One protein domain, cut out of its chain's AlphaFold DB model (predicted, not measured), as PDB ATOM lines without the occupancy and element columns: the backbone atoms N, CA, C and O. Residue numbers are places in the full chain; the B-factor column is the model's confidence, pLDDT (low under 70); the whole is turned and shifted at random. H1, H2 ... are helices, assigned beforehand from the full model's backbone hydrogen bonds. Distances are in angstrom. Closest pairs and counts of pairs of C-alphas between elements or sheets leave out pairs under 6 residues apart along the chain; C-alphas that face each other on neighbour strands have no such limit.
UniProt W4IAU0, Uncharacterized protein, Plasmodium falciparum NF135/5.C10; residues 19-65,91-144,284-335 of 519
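This is residues 19 to 65, 91 to 144 and 284 to 335 of the 519 residues of an uncharacterized protein of Plasmodium falciparum NF135/5.C10 (UniProt W4IAU0). Long H5 crosses long H1 near H5's first residues; H2 and H4, side by side, pack at the crossing, H2 on H1 and H4 on H5. Residues 303 to 335 of H5 stick out as an arm. The 153 printed residues include five named helices, H1 to H5, and no named strand: all helix, extended, radius of gyration of the C-alphas 24.8 A, spans 89 by 50 by 30 A.

H5, residues 284 to 335, 74.4 A long, ends at C-alpha 335 (-52.528, -18.820, -65.430). H1, residues 19 to 65, 66.5 A, begins at C-alpha 19 (-50.199, 32.764, -34.862). H2 is residues 93 to 109, H3 113 to 118, H4 121 to 138.

H5 touches H1, closest C-alphas Ile 293 and Gly 39, 4.0 A, at a steep tilt of 64 degrees. H2 and H4 touch, closest C-alphas Cys 100 and Cys 134, 5.5 A. H3 touches H5, closest C-alphas Val 113 and Gln 298, 5.6 A. Every O i to N i+4 pair is within hydrogen-bond range in H2, H4 and H5; 41 of 43 in H1, 0 of 2 in H3, with 1 of 3 O i to N i+3.

Cuts gap 17.7 A between C-alphas 65 and 91, 15.4 A between 144 and 284. No printed link is long. Among residues with pLDDT under 70 are 19 to 30 and 110 to 120.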
ATOM      1  N   ARG A  19     -50.777  32.515 -36.176       49.03
ATOM      2  CA  ARG A  19     -50.199  32.764 -34.862       49.03
ATOM      3  C   ARG A  19     -50.841  31.873 -33.788       49.03
ATOM      4  O   ARG A  19     -50.133  31.250 -33.009       49.03
ATOM      5  N   GLY A  20     -52.167  31.738 -33.789       50.50
ATOM      6  CA  GLY A  20     -52.910  30.940 -32.811       50.50
ATOM      7  C   GLY A  20     -52.738  29.423 -32.949       50.50
ATOM      8  O   GLY A  20     -52.745  28.728 -31.934       50.50
ATOM      9  N   SER A  21     -52.566  28.892 -34.166       47.69
ATOM     10  CA  SER A  21     -52.301  27.459 -34.367       47.69
ATOM     11  C   SER A  21     -50.879  27.078 -33.965       47.69
ATOM     12  O   SER A  21     -50.696  26.042 -33.332       47.69
ATOM     13  N   LYS A  22     -49.893  27.935 -34.261       38.53
ATOM     14  CA  LYS A  22     -48.497  27.709 -33.881       38.53
ATOM     15  C   LYS A  22     -48.330  27.648 -32.356       38.53
ATOM     16  O   LYS A  22     -47.858  26.642 -31.843       38.53
ATOM     17  N   TYR A  23     -48.863  28.634 -31.627       40.62
ATOM     18  CA  TYR A  23     -48.731  28.680 -30.163       40.62
ATOM     19  C   TYR A  23     -49.456  27.553 -29.413       40.62
ATOM     20  O   TYR A  23     -49.029  27.164 -28.332       40.62
ATOM     21  N   ARG A  24     -50.573  27.025 -29.935       42.06
ATOM     22  CA  ARG A  24     -51.387  26.051 -29.183       42.06
ATOM     23  C   ARG A  24     -50.882  24.612 -29.298       42.06
ATOM     24  O   ARG A  24     -51.087  23.835 -28.369       42.06
ATOM     25  N   TYR A  25     -50.253  24.261 -30.420       39.09
ATOM     26  CA  TYR A  25     -49.673  22.931 -30.620       39.09
ATOM     27  C   TYR A  25     -48.244  22.833 -30.078       39.09
ATOM     28  O   TYR A  25     -47.947  21.820 -29.454       39.09
ATOM     29  N   GLU A  26     -47.418  23.883 -30.216       39.50
ATOM     30  CA  GLU A  26     -46.086  23.934 -29.585       39.50
ATOM     31  C   GLU A  26     -46.207  23.812 -28.055       39.50
ATOM     32  O   GLU A  26     -45.650  22.873 -27.489       39.50
ATOM     33  N   ASN A  27     -47.054  24.624 -27.402       50.69
ATOM     34  CA  ASN A  27     -47.166  24.621 -25.936       50.69
ATOM     35  C   ASN A  27     -47.574  23.263 -25.337       50.69
ATOM     36  O   ASN A  27     -47.058  22.879 -24.295       50.69
ATOM     37  N   ASN A  28     -48.503  22.518 -25.949       57.50
ATOM     38  CA  ASN A  28     -48.976  21.262 -25.353       57.50
ATOM     39  C   ASN A  28     -47.947  20.131 -25.477       57.50
ATOM     40  O   ASN A  28     -47.801  19.338 -24.549       57.50
ATOM     41  N   SER A  29     -47.229  20.051 -26.602       62.62
ATOM     42  CA  SER A  29     -46.118  19.105 -26.749       62.62
ATOM     43  C   SER A  29     -44.915  19.509 -25.903       62.62
ATOM     44  O   SER A  29     -44.276  18.648 -25.308       62.62
ATOM     45  N   GLU A  30     -44.637  20.808 -25.804       69.25
ATOM     46  CA  GLU A  30     -43.513  21.345 -25.042       69.25
ATOM     47  C   GLU A  30     -43.704  21.100 -23.543       69.25
ATOM     48  O   GLU A  30     -42.793  20.595 -22.901       69.25
ATOM     49  N   LEU A  31     -44.919  21.292 -23.018       73.75
ATOM     50  CA  LEU A  31     -45.257  20.965 -21.628       73.75
ATOM     51  C   LEU A  31     -45.105  19.468 -21.308       73.75
ATOM     52  O   LEU A  31     -44.681  19.109 -20.209       73.75
ATOM     53  N   LEU A  32     -45.444  18.579 -22.249       78.25
ATOM     54  CA  LEU A  32     -45.267  17.132 -22.070       78.25
ATOM     55  C   LEU A  32     -43.784  16.746 -22.095       78.25
ATOM     56  O   LEU A  32     -43.338  15.982 -21.242       78.25
ATOM     57  N   ILE A  33     -43.013  17.306 -23.032       84.31
ATOM     58  CA  ILE A  33     -41.562  17.098 -23.134       84.31
ATOM     59  C   ILE A  33     -40.855  17.637 -21.885       84.31
ATOM     60  O   ILE A  33     -39.980  16.969 -21.335       84.31
ATOM     61  N   GLU A  34     -41.256  18.810 -21.401       86.88
ATOM     62  CA  GLU A  34     -40.722  19.412 -20.184       86.88
ATOM     63  C   GLU A  34     -41.023  18.545 -18.957       86.88
ATOM     64  O   GLU A  34     -40.142  18.315 -18.132       86.88
ATOM     65  N   ARG A  35     -42.231  17.974 -18.864       86.06
ATOM     66  CA  ARG A  35     -42.582  17.046 -17.781       86.06
ATOM     67  C   ARG A  35     -41.763  15.751 -17.821       86.06
ATOM     68  O   ARG A  35     -41.284  15.308 -16.782       86.06
ATOM     69  N   ILE A  36     -41.556  15.171 -19.006       86.38
ATOM     70  CA  ILE A  36     -40.673  14.003 -19.206       86.38
ATOM     71  C   ILE A  36     -39.246  14.345 -18.769       86.38
ATOM     72  O   ILE A  36     -38.605  13.551 -18.080       86.38
ATOM     73  N   LYS A  37     -38.758  15.538 -19.129       91.38
ATOM     74  CA  LYS A  37     -37.436  16.027 -18.734       91.38
ATOM     75  C   LYS A  37     -37.315  16.165 -17.215       91.38
ATOM     76  O   LYS A  37     -36.369  15.619 -16.658       91.38
ATOM     77  N   ARG A  38     -38.284  16.797 -16.542       89.56
ATOM     78  CA  ARG A  38     -38.305  16.907 -15.071       89.56
ATOM     79  C   ARG A  38     -38.342  15.545 -14.384       89.56
ATOM     80  O   ARG A  38     -37.643  15.347 -13.398       89.56
ATOM     81  N   GLY A  39     -39.123  14.603 -14.912       87.25
ATOM     82  CA  GLY A  39     -39.183  13.241 -14.385       87.25
ATOM     83  C   GLY A  39     -37.852  12.503 -14.506       87.25
ATOM     84  O   GLY A  39     -37.419  11.853 -13.558       87.25
ATOM     85  N   LYS A  40     -37.164  12.659 -15.644       90.25
ATOM     86  CA  LYS A  40     -35.813  12.127 -15.837       90.25
ATOM     87  C   LYS A  40     -34.809  12.761 -14.874       90.25
ATOM     88  O   LYS A  40     -34.091  12.037 -14.199       90.25
ATOM     89  N   GLU A  41     -34.785  14.089 -14.788       92.31
ATOM     90  CA  GLU A  41     -33.892  14.827 -13.884       92.31
ATOM     91  C   GLU A  41     -34.113  14.410 -12.426       92.31
ATOM     92  O   GLU A  41     -33.155  14.112 -11.722       92.31
ATOM     93  N   ALA A  42     -35.368  14.270 -11.995       88.62
ATOM     94  CA  ALA A  42     -35.700  13.830 -10.644       88.62
ATOM     95  C   ALA A  42     -35.257  12.386 -10.342       88.62
ATOM     96  O   ALA A  42     -34.925  12.085  -9.193       88.62
ATOM     97  N   LEU A  43     -35.260  11.492 -11.338       88.62
ATOM     98  CA  LEU A  43     -34.734  10.130 -11.206       88.62
ATOM     99  C   LEU A  43     -33.197  10.129 -11.149       88.62
ATOM    100  O   LEU A  43     -32.609   9.488 -10.275       88.62
ATOM    101  N   ASP A  44     -32.558  10.887 -12.041       89.50
ATOM    102  CA  ASP A  44     -31.103  11.048 -12.100       89.50
ATOM    103  C   ASP A  44     -30.561  11.691 -10.811       89.50
ATOM    104  O   ASP A  44     -29.506  11.294 -10.314       89.50
ATOM    105  N   ASP A  45     -31.301  12.625 -10.208       90.25
ATOM    106  CA  ASP A  45     -30.950  13.259  -8.937       90.25
ATOM    107  C   ASP A  45     -30.887  12.256  -7.778       90.25
ATOM    108  O   ASP A  45     -30.004  12.360  -6.923       90.25
ATOM    109  N   ILE A  46     -31.772  11.250  -7.753       88.19
ATOM    110  CA  ILE A  46     -31.753  10.184  -6.737       88.19
ATOM    111  C   ILE A  46     -30.498   9.322  -6.903       88.19
ATOM    112  O   ILE A  46     -29.787   9.063  -5.929       88.19
ATOM    113  N   LEU A  47     -30.191   8.918  -8.140       89.62
ATOM    114  CA  LEU A  47     -28.985   8.148  -8.456       89.62
ATOM    115  C   LEU A  47     -27.717   8.930  -8.096       89.62
ATOM    116  O   LEU A  47     -26.827   8.413  -7.420       89.62
ATOM    117  N   LYS A  48     -27.661  10.207  -8.477       92.38
ATOM    118  CA  LYS A  48     -26.535  11.100  -8.195       92.38
ATOM    119  C   LYS A  48     -26.359  11.353  -6.700       92.38
ATOM    120  O   LYS A  48     -25.223  11.427  -6.232       92.38
ATOM    121  N   ALA A  49     -27.449  11.475  -5.944       89.00
ATOM    122  CA  ALA A  49     -27.397  11.624  -4.493       89.00
ATOM    123  C   ALA A  49     -26.785  10.386  -3.822       89.00
ATOM    124  O   ALA A  49     -25.879  10.543  -3.002       89.00
ATOM    125  N   LYS A  50     -27.197   9.178  -4.236       91.38
ATOM    126  CA  LYS A  50     -26.593   7.919  -3.771       91.38
ATOM    127  C   LYS A  50     -25.096   7.863  -4.090       91.38
ATOM    128  O   LYS A  50     -24.293   7.688  -3.178       91.38
ATOM    129  N   MET A  51     -24.715   8.077  -5.352       89.44
ATOM    130  CA  MET A  51     -23.306   8.035  -5.776       89.44
ATOM    131  C   MET A  51     -22.441   9.034  -4.999       89.44
ATOM    132  O   MET A  51     -21.334   8.715  -4.571       89.44
ATOM    133  N   LYS A  52     -22.956  10.245  -4.761       90.56
ATOM    134  CA  LYS A  52     -22.248  11.259  -3.975       90.56
ATOM    135  C   LYS A  52     -22.036  10.815  -2.524       90.56
ATOM    136  O   LYS A  52     -20.953  11.032  -1.985       90.56
ATOM    137  N   ALA A  53     -23.037  10.190  -1.904       86.81
ATOM    138  CA  ALA A  53     -22.914   9.655  -0.549       86.81
ATOM    139  C   ALA A  53     -21.874   8.520  -0.478       86.81
ATOM    140  O   ALA A  53     -21.050   8.502   0.437       86.81
ATOM    141  N   GLU A  54     -21.832   7.631  -1.476       88.44
ATOM    142  CA  GLU A  54     -20.806   6.582  -1.596       88.44
ATOM    143  C   GLU A  54     -19.396   7.167  -1.746       88.44
ATOM    144  O   GLU A  54     -18.461   6.737  -1.068       88.44
ATOM    145  N   GLU A  55     -19.224   8.188  -2.589       89.25
ATOM    146  CA  GLU A  55     -17.938   8.870  -2.740       89.25
ATOM    147  C   GLU A  55     -17.466   9.535  -1.442       89.25
ATOM    148  O   GLU A  55     -16.280   9.459  -1.100       89.25
ATOM    149  N   GLU A  56     -18.364  10.224  -0.733       87.19
ATOM    150  CA  GLU A  56     -18.050  10.885   0.536       87.19
ATOM    151  C   GLU A  56     -17.704   9.866   1.624       87.19
ATOM    152  O   GLU A  56     -16.701  10.040   2.324       87.19
ATOM    153  N   TYR A  57     -18.435   8.752   1.686       86.06
ATOM    154  CA  TYR A  57     -18.119   7.627   2.559       86.06
ATOM    155  C   TYR A  57     -16.711   7.072   2.292       86.06
ATOM    156  O   TYR A  57     -15.896   6.960   3.210       86.06
ATOM    157  N   GLN A  58     -16.367   6.813   1.026       85.44
ATOM    158  CA  GLN A  58     -15.041   6.309   0.648       85.44
ATOM    159  C   GLN A  58     -13.920   7.314   0.954       85.44
ATOM    160  O   GLN A  58     -12.841   6.931   1.421       85.44
ATOM    161  N   LYS A  59     -14.153   8.615   0.726       86.25
ATOM    162  CA  LYS A  59     -13.210   9.685   1.102       86.25
ATOM    163  C   LYS A  59     -13.002   9.724   2.616       86.25
ATOM    164  O   LYS A  59     -11.858   9.842   3.058       86.25
ATOM    165  N   ASN A  60     -14.069   9.588   3.402       81.38
ATOM    166  CA  ASN A  60     -13.993   9.573   4.859       81.38
ATOM    167  C   ASN A  60     -13.226   8.340   5.371       81.38
ATOM    168  O   ASN A  60     -12.265   8.480   6.126       81.38
ATOM    169  N   LYS A  61     -13.535   7.147   4.843       81.94
ATOM    170  CA  LYS A  61     -12.824   5.897   5.164       81.94
ATOM    171  C   LYS A  61     -11.321   5.996   4.862       81.94
ATOM    172  O   LYS A  61     -10.494   5.571   5.668       81.94
ATOM    173  N   LYS A  62     -10.934   6.624   3.742       81.00
ATOM    174  CA  LYS A  62      -9.521   6.897   3.405       81.00
ATOM    175  C   LYS A  62      -8.860   7.901   4.361       81.00
ATOM    176  O   LYS A  62      -7.714   7.682   4.753       81.00
ATOM    177  N   ARG A  63      -9.561   8.972   4.759       74.94
ATOM    178  CA  ARG A  63      -9.057   9.969   5.726       74.94
ATOM    179  C   ARG A  63      -8.780   9.341   7.090       74.94
ATOM    180  O   ARG A  63      -7.677   9.516   7.602       74.94
ATOM    181  N   ILE A  64      -9.710   8.548   7.616       71.81
ATOM    182  CA  ILE A  64      -9.556   7.846   8.901       71.81
ATOM    183  C   ILE A  64      -8.349   6.894   8.853       71.81
ATOM    184  O   ILE A  64      -7.470   6.957   9.712       71.81
ATOM    185  N   LYS A  65      -8.216   6.096   7.781       71.06
ATOM    186  CA  LYS A  65      -7.043   5.225   7.576       71.06
ATOM    187  C   LYS A  65      -5.718   6.005   7.524       71.06
ATOM    188  O   LYS A  65      -4.708   5.531   8.039       71.06
ATOM    189  N   ASN A  91     -23.686   3.589  12.267       61.28
ATOM    190  CA  ASN A  91     -24.014   4.933  12.755       61.28
ATOM    191  C   ASN A  91     -23.439   6.051  11.874       61.28
ATOM    192  O   ASN A  91     -23.685   7.232  12.118       61.28
ATOM    193  N   ASN A  92     -22.684   5.698  10.832       80.12
ATOM    194  CA  ASN A  92     -22.138   6.666   9.898       80.12
ATOM    195  C   ASN A  92     -23.267   7.291   9.060       80.12
ATOM    196  O   ASN A  92     -24.005   6.589   8.366       80.12
ATOM    197  N   ILE A  93     -23.374   8.624   9.092       83.06
ATOM    198  CA  ILE A  93     -24.404   9.399   8.377       83.06
ATOM    199  C   ILE A  93     -24.444   9.028   6.888       83.06
ATOM    200  O   ILE A  93     -25.523   8.881   6.318       83.06
ATOM    201  N   TYR A  94     -23.284   8.792   6.268       83.94
ATOM    202  CA  TYR A  94     -23.211   8.408   4.859       83.94
ATOM    203  C   TYR A  94     -23.746   7.000   4.603       83.94
ATOM    204  O   TYR A  94     -24.440   6.780   3.618       83.94
ATOM    205  N   VAL A  95     -23.482   6.051   5.505       84.38
ATOM    206  CA  VAL A  95     -24.018   4.684   5.409       84.38
ATOM    207  C   VAL A  95     -25.541   4.700   5.552       84.38
ATOM    208  O   VAL A  95     -26.240   3.991   4.826       84.38
ATOM    209  N   GLN A  96     -26.075   5.549   6.433       84.44
ATOM    210  CA  GLN A  96     -27.519   5.742   6.588       84.44
ATOM    211  C   GLN A  96     -28.151   6.402   5.356       84.44
ATOM    212  O   GLN A  96     -29.216   5.970   4.909       84.44
ATOM    213  N   GLU A  97     -27.491   7.410   4.774       86.31
ATOM    214  CA  GLU A  97     -27.925   8.071   3.538       86.31
ATOM    215  C   GLU A  97     -27.949   7.090   2.353       86.31
ATOM    216  O   GLU A  97     -28.953   7.014   1.643       86.31
ATOM    217  N   ILE A  98     -26.896   6.280   2.183       87.25
ATOM    218  CA  ILE A  98     -26.801   5.255   1.128       87.25
ATOM    219  C   ILE A  98     -27.940   4.243   1.259       87.25
ATOM    220  O   ILE A  98     -28.700   4.062   0.309       87.25
ATOM    221  N   LYS A  99     -28.120   3.645   2.447       87.75
ATOM    222  CA  LYS A  99     -29.200   2.672   2.706       87.75
ATOM    223  C   LYS A  99     -30.586   3.266   2.450       87.75
ATOM    224  O   LYS A  99     -31.488   2.573   1.981       87.75
ATOM    225  N   CYS A 100     -30.765   4.553   2.746       89.19
ATOM    226  CA  CYS A 100     -32.019   5.248   2.489       89.19
ATOM    227  C   CYS A 100     -32.307   5.362   0.984       89.19
ATOM    228  O   CYS A 100     -33.390   4.981   0.535       89.19
ATOM    229  N   TYR A 101     -31.337   5.825   0.189       90.44
ATOM    230  CA  TYR A 101     -31.512   5.924  -1.261       90.44
ATOM    231  C   TYR A 101     -31.583   4.559  -1.950       90.44
ATOM    232  O   TYR A 101     -32.299   4.426  -2.940       90.44
ATOM    233  N   GLU A 102     -30.920   3.532  -1.419       89.38
ATOM    234  CA  GLU A 102     -31.080   2.149  -1.880       89.38
ATOM    235  C   GLU A 102     -32.511   1.659  -1.743       89.38
ATOM    236  O   GLU A 102     -33.072   1.153  -2.710       89.38
ATOM    237  N   TYR A 103     -33.130   1.888  -0.584       87.88
ATOM    238  CA  TYR A 103     -34.536   1.558  -0.386       87.88
ATOM    239  C   TYR A 103     -35.439   2.314  -1.372       87.88
ATOM    240  O   TYR A 103     -36.317   1.709  -1.985       87.88
ATOM    241  N   VAL A 104     -35.219   3.620  -1.572       87.69
ATOM    242  CA  VAL A 104     -36.000   4.427  -2.529       87.69
ATOM    243  C   VAL A 104     -35.850   3.896  -3.957       87.69
ATOM    244  O   VAL A 104     -36.851   3.751  -4.656       87.69
ATOM    245  N   LEU A 105     -34.629   3.565  -4.383       87.12
ATOM    246  CA  LEU A 105     -34.355   2.999  -5.706       87.12
ATOM    247  C   LEU A 105     -34.953   1.601  -5.870       87.12
ATOM    248  O   LEU A 105     -35.499   1.302  -6.925       87.12
ATOM    249  N   GLU A 106     -34.907   0.756  -4.842       84.62
ATOM    250  CA  GLU A 106     -35.560  -0.555  -4.853       84.62
ATOM    251  C   GLU A 106     -37.079  -0.402  -5.011       84.62
ATOM    252  O   GLU A 106     -37.693  -1.077  -5.837       84.62
ATOM    253  N   GLN A 107     -37.694   0.522  -4.264       80.69
ATOM    254  CA  GLN A 107     -39.121   0.806  -4.410       80.69
ATOM    255  C   GLN A 107     -39.447   1.351  -5.804       80.69
ATOM    256  O   GLN A 107     -40.436   0.905  -6.375       80.69
ATOM    257  N   LEU A 108     -38.619   2.244  -6.364       79.56
ATOM    258  CA  LEU A 108     -38.759   2.785  -7.724       79.56
ATOM    259  C   LEU A 108     -38.597   1.714  -8.809       79.56
ATOM    260  O   LEU A 108     -39.384   1.678  -9.746       79.56
ATOM    261  N   ASN A 109     -37.619   0.819  -8.682       74.12
ATOM    262  CA  ASN A 109     -37.377  -0.258  -9.647       74.12
ATOM    263  C   ASN A 109     -38.502  -1.297  -9.639       74.12
ATOM    264  O   ASN A 109     -38.828  -1.871 -10.674       74.12
ATOM    265  N   ASN A 110     -39.142  -1.498  -8.486       69.50
ATOM    266  CA  ASN A 110     -40.343  -2.321  -8.370       69.50
ATOM    267  C   ASN A 110     -41.603  -1.638  -8.968       69.50
ATOM    268  O   ASN A 110     -42.665  -2.267  -9.070       69.50
ATOM    269  N   LEU A 111     -41.520  -0.368  -9.398       65.50
ATOM    270  CA  LEU A 111     -42.584   0.320 -10.137       65.50
ATOM    271  C   LEU A 111     -42.537  -0.059 -11.625       65.50
ATOM    272  O   LEU A 111     -41.979   0.649 -12.457       65.50
ATOM    273  N   ASN A 112     -43.193  -1.157 -11.995       56.53
ATOM    274  CA  ASN A 112     -43.440  -1.464 -13.407       56.53
ATOM    275  C   ASN A 112     -44.402  -0.450 -14.064       56.53
ATOM    276  O   ASN A 112     -45.164   0.255 -13.400       56.53
ATOM    277  N   VAL A 113     -44.424  -0.408 -15.399       49.94
ATOM    278  CA  VAL A 113     -45.250   0.529 -16.191       49.94
ATOM    279  C   VAL A 113     -46.752   0.350 -15.958       49.94
ATOM    280  O   VAL A 113     -47.503   1.325 -15.971       49.94
ATOM    281  N   TYR A 114     -47.184  -0.881 -15.691       48.09
ATOM    282  CA  TYR A 114     -48.553  -1.189 -15.273       48.09
ATOM    283  C   TYR A 114     -48.847  -0.676 -13.861       48.09
ATOM    284  O   TYR A 114     -49.962  -0.246 -13.576       48.09
ATOM    285  N   ASN A 115     -47.821  -0.605 -13.010       53.47
ATOM    286  CA  ASN A 115     -47.962  -0.099 -11.660       53.47
ATOM    287  C   ASN A 115     -48.103   1.420 -11.677       53.47
ATOM    288  O   ASN A 115     -48.976   1.891 -10.991       53.47
ATOM    289  N   CYS A 116     -47.395   2.230 -12.469       64.31
ATOM    290  CA  CYS A 116     -47.499   3.701 -12.328       64.31
ATOM    291  C   CYS A 116     -48.917   4.307 -12.490       64.31
ATOM    292  O   CYS A 116     -49.192   5.352 -11.902       64.31
ATOM    293  N   ASN A 117     -49.812   3.659 -13.250       52.94
ATOM    294  CA  ASN A 117     -51.238   4.025 -13.343       52.94
ATOM    295  C   ASN A 117     -52.111   3.376 -12.248       52.94
ATOM    296  O   ASN A 117     -53.177   3.898 -11.936       52.94
ATOM    297  N   GLU A 118     -51.660   2.265 -11.657       47.28
ATOM    298  CA  GLU A 118     -52.308   1.538 -10.554       47.28
ATOM    299  C   GLU A 118     -51.661   1.772  -9.172       47.28
ATOM    300  O   GLU A 118     -52.116   1.215  -8.168       47.28
ATOM    301  N   ILE A 119     -50.591   2.573  -9.087       54.59
ATOM    302  CA  ILE A 119     -49.935   2.951  -7.841       54.59
ATOM    303  C   ILE A 119     -50.982   3.796  -7.135       54.59
ATOM    304  O   ILE A 119     -51.183   4.968  -7.457       54.59
ATOM    305  N   ASN A 120     -51.649   3.174  -6.169       62.69
ATOM    306  CA  ASN A 120     -52.556   3.870  -5.282       62.69
ATOM    307  C   ASN A 120     -51.819   5.067  -4.663       62.69
ATOM    308  O   ASN A 120     -50.638   4.943  -4.324       62.69
ATOM    309  N   GLU A 121     -52.488   6.207  -4.510       71.94
ATOM    310  CA  GLU A 121     -51.893   7.479  -4.057       71.94
ATOM    311  C   GLU A 121     -51.030   7.312  -2.788       71.94
ATOM    312  O   GLU A 121     -49.990   7.953  -2.624       71.94
ATOM    313  N   ASN A 122     -51.397   6.352  -1.936       78.50
ATOM    314  CA  ASN A 122     -50.672   5.980  -0.722       78.50
ATOM    315  C   ASN A 122     -49.245   5.463  -0.972       78.50
ATOM    316  O   ASN A 122     -48.345   5.755  -0.193       78.50
ATOM    317  N   ASN A 123     -49.002   4.704  -2.043       80.44
ATOM    318  CA  ASN A 123     -47.664   4.204  -2.378       80.44
ATOM    319  C   ASN A 123     -46.749   5.338  -2.858       80.44
ATOM    320  O   ASN A 123     -45.588   5.387  -2.455       80.44
ATOM    321  N   LYS A 124     -47.272   6.274  -3.667       84.75
ATOM    322  CA  LYS A 124     -46.530   7.486  -4.062       84.75
ATOM    323  C   LYS A 124     -46.183   8.324  -2.840       84.75
ATOM    324  O   LYS A 124     -45.047   8.761  -2.696       84.75
ATOM    325  N   SER A 125     -47.146   8.461  -1.932       86.81
ATOM    326  CA  SER A 125     -46.984   9.171  -0.666       86.81
ATOM    327  C   SER A 125     -45.917   8.521   0.224       86.81
ATOM    328  O   SER A 125     -45.029   9.207   0.718       86.81
ATOM    329  N   LEU A 126     -45.924   7.192   0.378       88.00
ATOM    330  CA  LEU A 126     -44.884   6.473   1.129       88.00
ATOM    331  C   LEU A 126     -43.496   6.634   0.500       88.00
ATOM    332  O   LEU A 126     -42.514   6.823   1.216       88.00
ATOM    333  N   LEU A 127     -43.410   6.600  -0.830       88.94
ATOM    334  CA  LEU A 127     -42.152   6.783  -1.545       88.94
ATOM    335  C   LEU A 127     -41.618   8.216  -1.423       88.94
ATOM    336  O   LEU A 127     -40.426   8.413  -1.188       88.94
ATOM    337  N   ALA A 128     -42.498   9.213  -1.509       89.81
ATOM    338  CA  ALA A 128     -42.154  10.611  -1.277       89.81
ATOM    339  C   ALA A 128     -41.697  10.848   0.173       89.81
ATOM    340  O   ALA A 128     -40.701  11.538   0.398       89.81
ATOM    341  N   LEU A 129     -42.345  10.217   1.161       90.56
ATOM    342  CA  LEU A 129     -41.892  10.229   2.557       90.56
ATOM    343  C   LEU A 129     -40.517   9.568   2.716       90.56
ATOM    344  O   LEU A 129     -39.669  10.104   3.427       90.56
ATOM    345  N   ALA A 130     -40.261   8.451   2.030       90.56
ATOM    346  CA  ALA A 130     -38.960   7.779   2.051       90.56
ATOM    347  C   ALA A 130     -37.857   8.658   1.459       90.56
ATOM    348  O   ALA A 130     -36.811   8.827   2.082       90.56
ATOM    349  N   LYS A 131     -38.114   9.304   0.317       90.69
ATOM    350  CA  LYS A 131     -37.177  10.260  -0.283       90.69
ATOM    351  C   LYS A 131     -36.932  11.468   0.628       90.69
ATOM    352  O   LYS A 131     -35.784  11.864   0.827       90.69
ATOM    353  N   THR A 132     -37.989  11.999   1.245       90.56
ATOM    354  CA  THR A 132     -37.896  13.103   2.215       90.56
ATOM    355  C   THR A 132     -37.045  12.705   3.418       90.56
ATOM    356  O   THR A 132     -36.159  13.459   3.814       90.56
ATOM    357  N   LYS A 133     -37.233  11.494   3.957       90.50
ATOM    358  CA  LYS A 133     -36.395  10.959   5.036       90.50
ATOM    359  C   LYS A 133     -34.912  10.975   4.655       90.50
ATOM    360  O   LYS A 133     -34.101  11.404   5.469       90.50
ATOM    361  N   CYS A 134     -34.548  10.603   3.424       89.94
ATOM    362  CA  CYS A 134     -33.145  10.617   2.983       89.94
ATOM    363  C   CYS A 134     -32.539  12.033   2.973       89.94
ATOM    364  O   CYS A 134     -31.410  12.225   3.424       89.94
ATOM    365  N   LEU A 135     -33.303  13.045   2.544       88.06
ATOM    366  CA  LEU A 135     -32.874  14.452   2.592       88.06
ATOM    367  C   LEU A 135     -32.647  14.945   4.033       88.06
ATOM    368  O   LEU A 135     -31.748  15.748   4.303       88.06
ATOM    369  N   PHE A 136     -33.456  14.456   4.971       87.06
ATOM    370  CA  PHE A 136     -33.352  14.806   6.386       87.06
ATOM    371  C   PHE A 136     -32.177  14.105   7.076       87.06
ATOM    372  O   PHE A 136     -31.461  14.758   7.833       87.06
ATOM    373  N   VAL A 137     -31.899  12.840   6.731       85.31
ATOM    374  CA  VAL A 137     -30.687  12.120   7.170       85.31
ATOM    375  C   VAL A 137     -29.431  12.890   6.757       85.31
ATOM    376  O   VAL A 137     -28.589  13.192   7.599       85.31
ATOM    377  N   LYS A 138     -29.351  13.312   5.489       81.75
ATOM    378  CA  LYS A 138     -28.230  14.110   4.969       81.75
ATOM    379  C   LYS A 138     -28.030  15.428   5.721       81.75
ATOM    380  O   LYS A 138     -26.905  15.860   5.952       81.75
ATOM    381  N   SER A 139     -29.126  16.103   6.065       80.12
ATOM    382  CA  SER A 139     -29.090  17.407   6.739       80.12
ATOM    383  C   SER A 139     -29.003  17.316   8.265       80.12
ATOM    384  O   SER A 139     -28.994  18.361   8.917       80.12
ATOM    385  N   ILE A 140     -28.919  16.102   8.831       78.81
ATOM    386  CA  ILE A 140     -28.890  15.837  10.282       78.81
ATOM    387  C   ILE A 140     -30.121  16.450  10.978       78.81
ATOM    388  O   ILE A 140     -30.081  16.906  12.120       78.81
ATOM    389  N   ARG A 141     -31.246  16.511  10.262       78.94
ATOM    390  CA  ARG A 141     -32.513  17.030  10.778       78.94
ATOM    391  C   ARG A 141     -33.393  15.873  11.221       78.94
ATOM    392  O   ARG A 141     -33.429  14.826  10.580       78.94
ATOM    393  N   SER A 142     -34.151  16.085  12.292       77.56
ATOM    394  CA  SER A 142     -35.117  15.102  12.776       77.56
ATOM    395  C   SER A 142     -36.249  14.910  11.764       77.56
ATOM    396  O   SER A 142     -36.887  15.876  11.339       77.56
ATOM    397  N   PHE A 143     -36.520  13.656  11.421       86.56
ATOM    398  CA  PHE A 143     -37.675  13.211  10.645       86.56
ATOM    399  C   PHE A 143     -38.496  12.244  11.518       86.56
ATOM    400  O   PHE A 143     -37.880  11.565  12.343       86.56
ATOM    401  N   PRO A 144     -39.834  12.162  11.364       84.50
ATOM    402  CA  PRO A 144     -40.655  11.189  12.087       84.50
ATOM    403  C   PRO A 144     -40.055   9.778  12.050       84.50
ATOM    404  O   PRO A 144     -39.781   9.227  10.982       84.50
ATOM    405  N   HIS A 284     -44.299  17.423   0.021       85.19
ATOM    406  CA  HIS A 284     -45.160  17.778  -1.116       85.19
ATOM    407  C   HIS A 284     -44.373  18.031  -2.403       85.19
ATOM    408  O   HIS A 284     -44.809  17.629  -3.483       85.19
ATOM    409  N   SER A 285     -43.208  18.675  -2.303       88.19
ATOM    410  CA  SER A 285     -42.305  18.833  -3.446       88.19
ATOM    411  C   SER A 285     -41.853  17.469  -3.966       88.19
ATOM    412  O   SER A 285     -41.929  17.203  -5.164       88.19
ATOM    413  N   GLU A 286     -41.450  16.571  -3.066       89.12
ATOM    414  CA  GLU A 286     -41.014  15.224  -3.423       89.12
ATOM    415  C   GLU A 286     -42.140  14.375  -4.010       89.12
ATOM    416  O   GLU A 286     -41.893  13.611  -4.939       89.12
ATOM    417  N   LEU A 287     -43.381  14.548  -3.554       89.12
ATOM    418  CA  LEU A 287     -44.541  13.884  -4.144       89.12
ATOM    419  C   LEU A 287     -44.722  14.268  -5.619       89.12
ATOM    420  O   LEU A 287     -44.876  13.385  -6.462       89.12
ATOM    421  N   ASN A 288     -44.589  15.557  -5.950       88.12
ATOM    422  CA  ASN A 288     -44.625  16.023  -7.340       88.12
ATOM    423  C   ASN A 288     -43.464  15.451  -8.171       88.12
ATOM    424  O   ASN A 288     -43.658  15.075  -9.327       88.12
ATOM    425  N   HIS A 289     -42.264  15.338  -7.589       89.06
ATOM    426  CA  HIS A 289     -41.132  14.693  -8.256       89.06
ATOM    427  C   HIS A 289     -41.401  13.209  -8.535       89.06
ATOM    428  O   HIS A 289     -41.097  12.736  -9.628       89.06
ATOM    429  N   ILE A 290     -41.996  12.475  -7.588       88.62
ATOM    430  CA  ILE A 290     -42.401  11.077  -7.796       88.62
ATOM    431  C   ILE A 290     -43.457  10.969  -8.906       88.62
ATOM    432  O   ILE A 290     -43.375  10.061  -9.735       88.62
ATOM    433  N   ASP A 291     -44.411  11.897  -8.975       87.12
ATOM    434  CA  ASP A 291     -45.402  11.934 -10.055       87.12
ATOM    435  C   ASP A 291     -44.773  12.189 -11.431       87.12
ATOM    436  O   ASP A 291     -45.137  11.526 -12.407       87.12
ATOM    437  N   ASP A 292     -43.812  13.107 -11.524       89.38
ATOM    438  CA  ASP A 292     -43.080  13.367 -12.766       89.38
ATOM    439  C   ASP A 292     -42.194  12.169 -13.162       89.38
ATOM    440  O   ASP A 292     -42.144  11.813 -14.342       89.38
ATOM    441  N   ILE A 293     -41.575  11.466 -12.201       88.25
ATOM    442  CA  ILE A 293     -40.850  10.203 -12.451       88.25
ATOM    443  C   ILE A 293     -41.801   9.131 -13.003       88.25
ATOM    444  O   ILE A 293     -41.482   8.479 -14.000       88.25
ATOM    445  N   CYS A 294     -42.988   8.965 -12.409       85.75
ATOM    446  CA  CYS A 294     -43.999   8.028 -12.909       85.75
ATOM    447  C   CYS A 294     -44.391   8.363 -14.356       85.75
ATOM    448  O   CYS A 294     -44.483   7.473 -15.202       85.75
ATOM    449  N   PHE A 295     -44.578   9.651 -14.654       86.25
ATOM    450  CA  PHE A 295     -44.898  10.120 -15.999       86.25
ATOM    451  C   PHE A 295     -43.774   9.821 -17.005       86.25
ATOM    452  O   PHE A 295     -44.040   9.383 -18.129       86.25
ATOM    453  N   TYR A 296     -42.516  10.005 -16.597       87.88
ATOM    454  CA  TYR A 296     -41.336   9.669 -17.394       87.88
ATOM    455  C   TYR A 296     -41.266   8.166 -17.722       87.88
ATOM    456  O   TYR A 296     -41.152   7.799 -18.893       87.88
ATOM    457  N   ILE A 297     -41.418   7.295 -16.717       83.88
ATOM    458  CA  ILE A 297     -41.390   5.830 -16.889       83.88
ATOM    459  C   ILE A 297     -42.505   5.368 -17.837       83.88
ATOM    460  O   ILE A 297     -42.262   4.584 -18.758       83.88
ATOM    461  N   GLN A 298     -43.725   5.886 -17.661       82.44
ATOM    462  CA  GLN A 298     -44.855   5.562 -18.537       82.44
ATOM    463  C   GLN A 298     -44.616   5.995 -19.983       82.44
ATOM    464  O   GLN A 298     -44.912   5.236 -20.907       82.44
ATOM    465  N   SER A 299     -44.078   7.200 -20.176       83.62
ATOM    466  CA  SER A 299     -43.792   7.738 -21.507       83.62
ATOM    467  C   SER A 299     -42.741   6.894 -22.232       83.62
ATOM    468  O   SER A 299     -42.918   6.581 -23.408       83.62
ATOM    469  N   ASN A 300     -41.690   6.458 -21.531       84.00
ATOM    470  CA  ASN A 300     -40.659   5.589 -22.098       84.00
ATOM    471  C   ASN A 300     -41.215   4.240 -22.559       84.00
ATOM    472  O   ASN A 300     -40.924   3.801 -23.669       84.00
ATOM    473  N   GLU A 301     -42.044   3.591 -21.747       81.69
ATOM    474  CA  GLU A 301     -42.613   2.298 -22.130       81.69
ATOM    475  C   GLU A 301     -43.676   2.429 -23.221       81.69
ATOM    476  O   GLU A 301     -43.800   1.557 -24.080       81.69
ATOM    477  N   TRP A 302     -44.458   3.511 -23.208       81.00
ATOM    478  CA  TRP A 302     -45.379   3.799 -24.302       81.00
ATOM    479  C   TRP A 302     -44.621   4.009 -25.618       81.00
ATOM    480  O   TRP A 302     -45.013   3.439 -26.639       81.00
ATOM    481  N   ASN A 303     -43.502   4.738 -25.589       83.75
ATOM    482  CA  ASN A 303     -42.623   4.903 -26.747       83.75
ATOM    483  C   ASN A 303     -42.059   3.557 -27.219       83.75
ATOM    484  O   ASN A 303     -42.186   3.233 -28.398       83.75
ATOM    485  N   LYS A 304     -41.531   2.736 -26.302       84.38
ATOM    486  CA  LYS A 304     -40.999   1.399 -26.604       84.38
ATOM    487  C   LYS A 304     -42.049   0.489 -27.246       84.38
ATOM    488  O   LYS A 304     -41.805  -0.081 -28.305       84.38
ATOM    489  N   ARG A 305     -43.254   0.403 -26.668       82.19
ATOM    490  CA  ARG A 305     -44.365  -0.386 -27.238       82.19
ATOM    491  C   ARG A 305     -44.800   0.130 -28.606       82.19
ATOM    492  O   ARG A 305     -45.171  -0.655 -29.476       82.19
ATOM    493  N   THR A 306     -44.784   1.444 -28.801       80.75
ATOM    494  CA  THR A 306     -45.112   2.050 -30.096       80.75
ATOM    495  C   THR A 306     -44.064   1.682 -31.142       80.75
ATOM    496  O   THR A 306     -44.432   1.276 -32.242       80.75
ATOM    497  N   GLU A 307     -42.778   1.735 -30.796       80.56
ATOM    498  CA  GLU A 307     -41.676   1.316 -31.667       80.56
ATOM    499  C   GLU A 307     -41.749  -0.181 -32.014       80.56
ATOM    500  O   GLU A 307     -41.680  -0.548 -33.187       80.56
ATOM    501  N   GLU A 308     -41.986  -1.051 -31.029       88.19
ATOM    502  CA  GLU A 308     -42.198  -2.487 -31.245       88.19
ATOM    503  C   GLU A 308     -43.392  -2.757 -32.171       88.19
ATOM    504  O   GLU A 308     -43.292  -3.560 -33.101       88.19
ATOM    505  N   ASN A 309     -44.517  -2.066 -31.969       85.38
ATOM    506  CA  ASN A 309     -45.699  -2.210 -32.817       85.38
ATOM    507  C   ASN A 309     -45.457  -1.703 -34.241       85.38
ATOM    508  O   ASN A 309     -45.889  -2.359 -35.186       85.38
ATOM    509  N   ILE A 310     -44.748  -0.584 -34.413       79.94
ATOM    510  CA  ILE A 310     -44.351  -0.075 -35.733       79.94
ATOM    511  C   ILE A 310     -43.444  -1.089 -36.429       79.94
ATOM    512  O   ILE A 310     -43.679  -1.415 -37.592       79.94
ATOM    513  N   ASN A 311     -42.467  -1.655 -35.719       86.00
ATOM    514  CA  ASN A 311     -41.567  -2.667 -36.265       86.00
ATOM    515  C   ASN A 311     -42.318  -3.952 -36.655       86.00
ATOM    516  O   ASN A 311     -42.091  -4.489 -37.740       86.00
ATOM    517  N   ARG A 312     -43.275  -4.416 -35.839       86.31
ATOM    518  CA  ARG A 312     -44.154  -5.552 -36.181       86.31
ATOM    519  C   ARG A 312     -45.059  -5.240 -37.373       86.31
ATOM    520  O   ARG A 312     -45.243  -6.095 -38.238       86.31
ATOM    521  N   LEU A 313     -45.606  -4.028 -37.459       85.06
ATOM    522  CA  LEU A 313     -46.420  -3.588 -38.596       85.06
ATOM    523  C   LEU A 313     -45.579  -3.526 -39.882       85.06
ATOM    524  O   LEU A 313     -46.010  -3.983 -40.938       85.06
ATOM    525  N   ALA A 314     -44.341  -3.039 -39.789       82.44
ATOM    526  CA  ALA A 314     -43.403  -3.024 -40.903       82.44
ATOM    527  C   ALA A 314     -43.057  -4.453 -41.358       82.44
ATOM    528  O   ALA A 314     -43.165  -4.761 -42.544       82.44
ATOM    529  N   GLN A 315     -42.738  -5.364 -40.434       80.94
ATOM    530  CA  GLN A 315     -42.450  -6.771 -40.751       80.94
ATOM    531  C   GLN A 315     -43.652  -7.498 -41.367       80.94
ATOM    532  O   GLN A 315     -43.491  -8.208 -42.359       80.94
ATOM    533  N   THR A 316     -44.857  -7.302 -40.824       85.12
ATOM    534  CA  THR A 316     -46.087  -7.886 -41.383       85.12
ATOM    535  C   THR A 316     -46.392  -7.319 -42.765       85.12
ATOM    536  O   THR A 316     -46.733  -8.087 -43.659       85.12
ATOM    537  N   SER A 317     -46.182  -6.018 -42.996       75.69
ATOM    538  CA  SER A 317     -46.334  -5.421 -44.331       75.69
ATOM    539  C   SER A 317     -45.340  -5.996 -45.350       75.69
ATOM    540  O   SER A 317     -45.737  -6.332 -46.466       75.69
ATOM    541  N   LEU A 318     -44.077  -6.209 -44.959       80.50
ATOM    542  CA  LEU A 318     -43.064  -6.852 -45.802       80.50
ATOM    543  C   LEU A 318     -43.397  -8.323 -46.072       80.50
ATOM    544  O   LEU A 318     -43.223  -8.791 -47.196       80.50
ATOM    545  N   TYR A 319     -43.893  -9.050 -45.070       83.38
ATOM    546  CA  TYR A 319     -44.332 -10.436 -45.222       83.38
ATOM    547  C   TYR A 319     -45.538 -10.550 -46.162       83.38
ATOM    548  O   TYR A 319     -45.494 -11.345 -47.095       83.38
ATOM    549  N   ILE A 320     -46.567  -9.714 -45.982       80.19
ATOM    550  CA  ILE A 320     -47.745  -9.663 -46.861       80.19
ATOM    551  C   ILE A 320     -47.328  -9.285 -48.278       80.19
ATOM    552  O   ILE A 320     -47.782  -9.914 -49.225       80.19
ATOM    553  N   SER A 321     -46.431  -8.308 -48.444       74.50
ATOM    554  CA  SER A 321     -45.912  -7.946 -49.764       74.50
ATOM    555  C   SER A 321     -45.200  -9.125 -50.423       74.50
ATOM    556  O   SER A 321     -45.467  -9.400 -51.587       74.50
ATOM    557  N   LYS A 322     -44.341  -9.849 -49.693       79.62
ATOM    558  CA  LYS A 322     -43.664 -11.052 -50.205       79.62
ATOM    559  C   LYS A 322     -44.651 -12.167 -50.540       79.62
ATOM    560  O   LYS A 322     -44.522 -12.794 -51.583       79.62
ATOM    561  N   GLN A 323     -45.645 -12.396 -49.688       80.56
ATOM    562  CA  GLN A 323     -46.687 -13.390 -49.920       80.56
ATOM    563  C   GLN A 323     -47.579 -13.007 -51.106       80.56
ATOM    564  O   GLN A 323     -48.019 -13.868 -51.853       80.56
ATOM    565  N   MET A 324     -47.835 -11.717 -51.314       67.31
ATOM    566  CA  MET A 324     -48.592 -11.214 -52.456       67.31
ATOM    567  C   MET A 324     -47.783 -11.331 -53.748       67.31
ATOM    568  O   MET A 324     -48.349 -11.726 -54.761       67.31
ATOM    569  N   THR A 325     -46.471 -11.066 -53.726       77.06
ATOM    570  CA  THR A 325     -45.602 -11.293 -54.891       77.06
ATOM    571  C   THR A 325     -45.473 -12.776 -55.221       77.06
ATOM    572  O   THR A 325     -45.625 -13.135 -56.382       77.06
ATOM    573  N   THR A 326     -45.296 -13.653 -54.226       78.06
ATOM    574  CA  THR A 326     -45.247 -15.104 -54.471       78.06
ATOM    575  C   THR A 326     -46.607 -15.656 -54.887       78.06
ATOM    576  O   THR A 326     -46.669 -16.511 -55.759       78.06
ATOM    577  N   ASN A 327     -47.717 -15.145 -54.344       73.12
ATOM    578  CA  ASN A 327     -49.058 -15.494 -54.815       73.12
ATOM    579  C   ASN A 327     -49.314 -14.988 -56.237       73.12
ATOM    580  O   ASN A 327     -49.954 -15.697 -56.998       73.12
ATOM    581  N   LEU A 328     -48.816 -13.806 -56.617       69.25
ATOM    582  CA  LEU A 328     -48.890 -13.311 -57.995       69.25
ATOM    583  C   LEU A 328     -48.060 -14.177 -58.947       69.25
ATOM    584  O   LEU A 328     -48.515 -14.475 -60.045       69.25
ATOM    585  N   GLU A 329     -46.867 -14.609 -58.539       75.62
ATOM    586  CA  GLU A 329     -46.040 -15.544 -59.310       75.62
ATOM    587  C   GLU A 329     -46.708 -16.917 -59.427       75.62
ATOM    588  O   GLU A 329     -46.827 -17.445 -60.529       75.62
ATOM    589  N   ASN A 330     -47.245 -17.452 -58.330       72.94
ATOM    590  CA  ASN A 330     -48.016 -18.691 -58.335       72.94
ATOM    591  C   ASN A 330     -49.289 -18.556 -59.177       72.94
ATOM    592  O   ASN A 330     -49.609 -19.473 -59.917       72.94
ATOM    593  N   MET A 331     -49.987 -17.417 -59.142       58.97
ATOM    594  CA  MET A 331     -51.139 -17.142 -60.004       58.97
ATOM    595  C   MET A 331     -50.751 -17.025 -61.475       58.97
ATOM    596  O   MET A 331     -51.520 -17.483 -62.303       58.97
ATOM    597  N   LYS A 332     -49.569 -16.497 -61.817       65.88
ATOM    598  CA  LYS A 332     -49.036 -16.510 -63.194       65.88
ATOM    599  C   LYS A 332     -48.638 -17.915 -63.653       65.88
ATOM    600  O   LYS A 332     -48.859 -18.286 -64.802       65.88
ATOM    601  N   LEU A 333     -48.064 -18.724 -62.761       64.25
ATOM    602  CA  LEU A 333     -47.773 -20.137 -63.033       64.25
ATOM    603  C   LEU A 333     -49.070 -20.947 -63.192       64.25
ATOM    604  O   LEU A 333     -49.149 -21.817 -64.055       64.25
ATOM    605  N   ILE A 334     -50.102 -20.614 -62.412       60.03
ATOM    606  CA  ILE A 334     -51.453 -21.168 -62.509       60.03
ATOM    607  C   ILE A 334     -52.170 -20.645 -63.761       60.03
ATOM    608  O   ILE A 334     -52.835 -21.436 -64.401       60.03
ATOM    609  N   GLU A 335     -51.997 -19.389 -64.177       53.69
ATOM    610  CA  GLU A 335     -52.528 -18.820 -65.430       53.69
ATOM    611  C   GLU A 335     -51.991 -19.591 -66.641       53.69
ATOM    612  O   GLU A 335     -52.762 -20.055 -67.481       53.69
TER     613      GLU A 335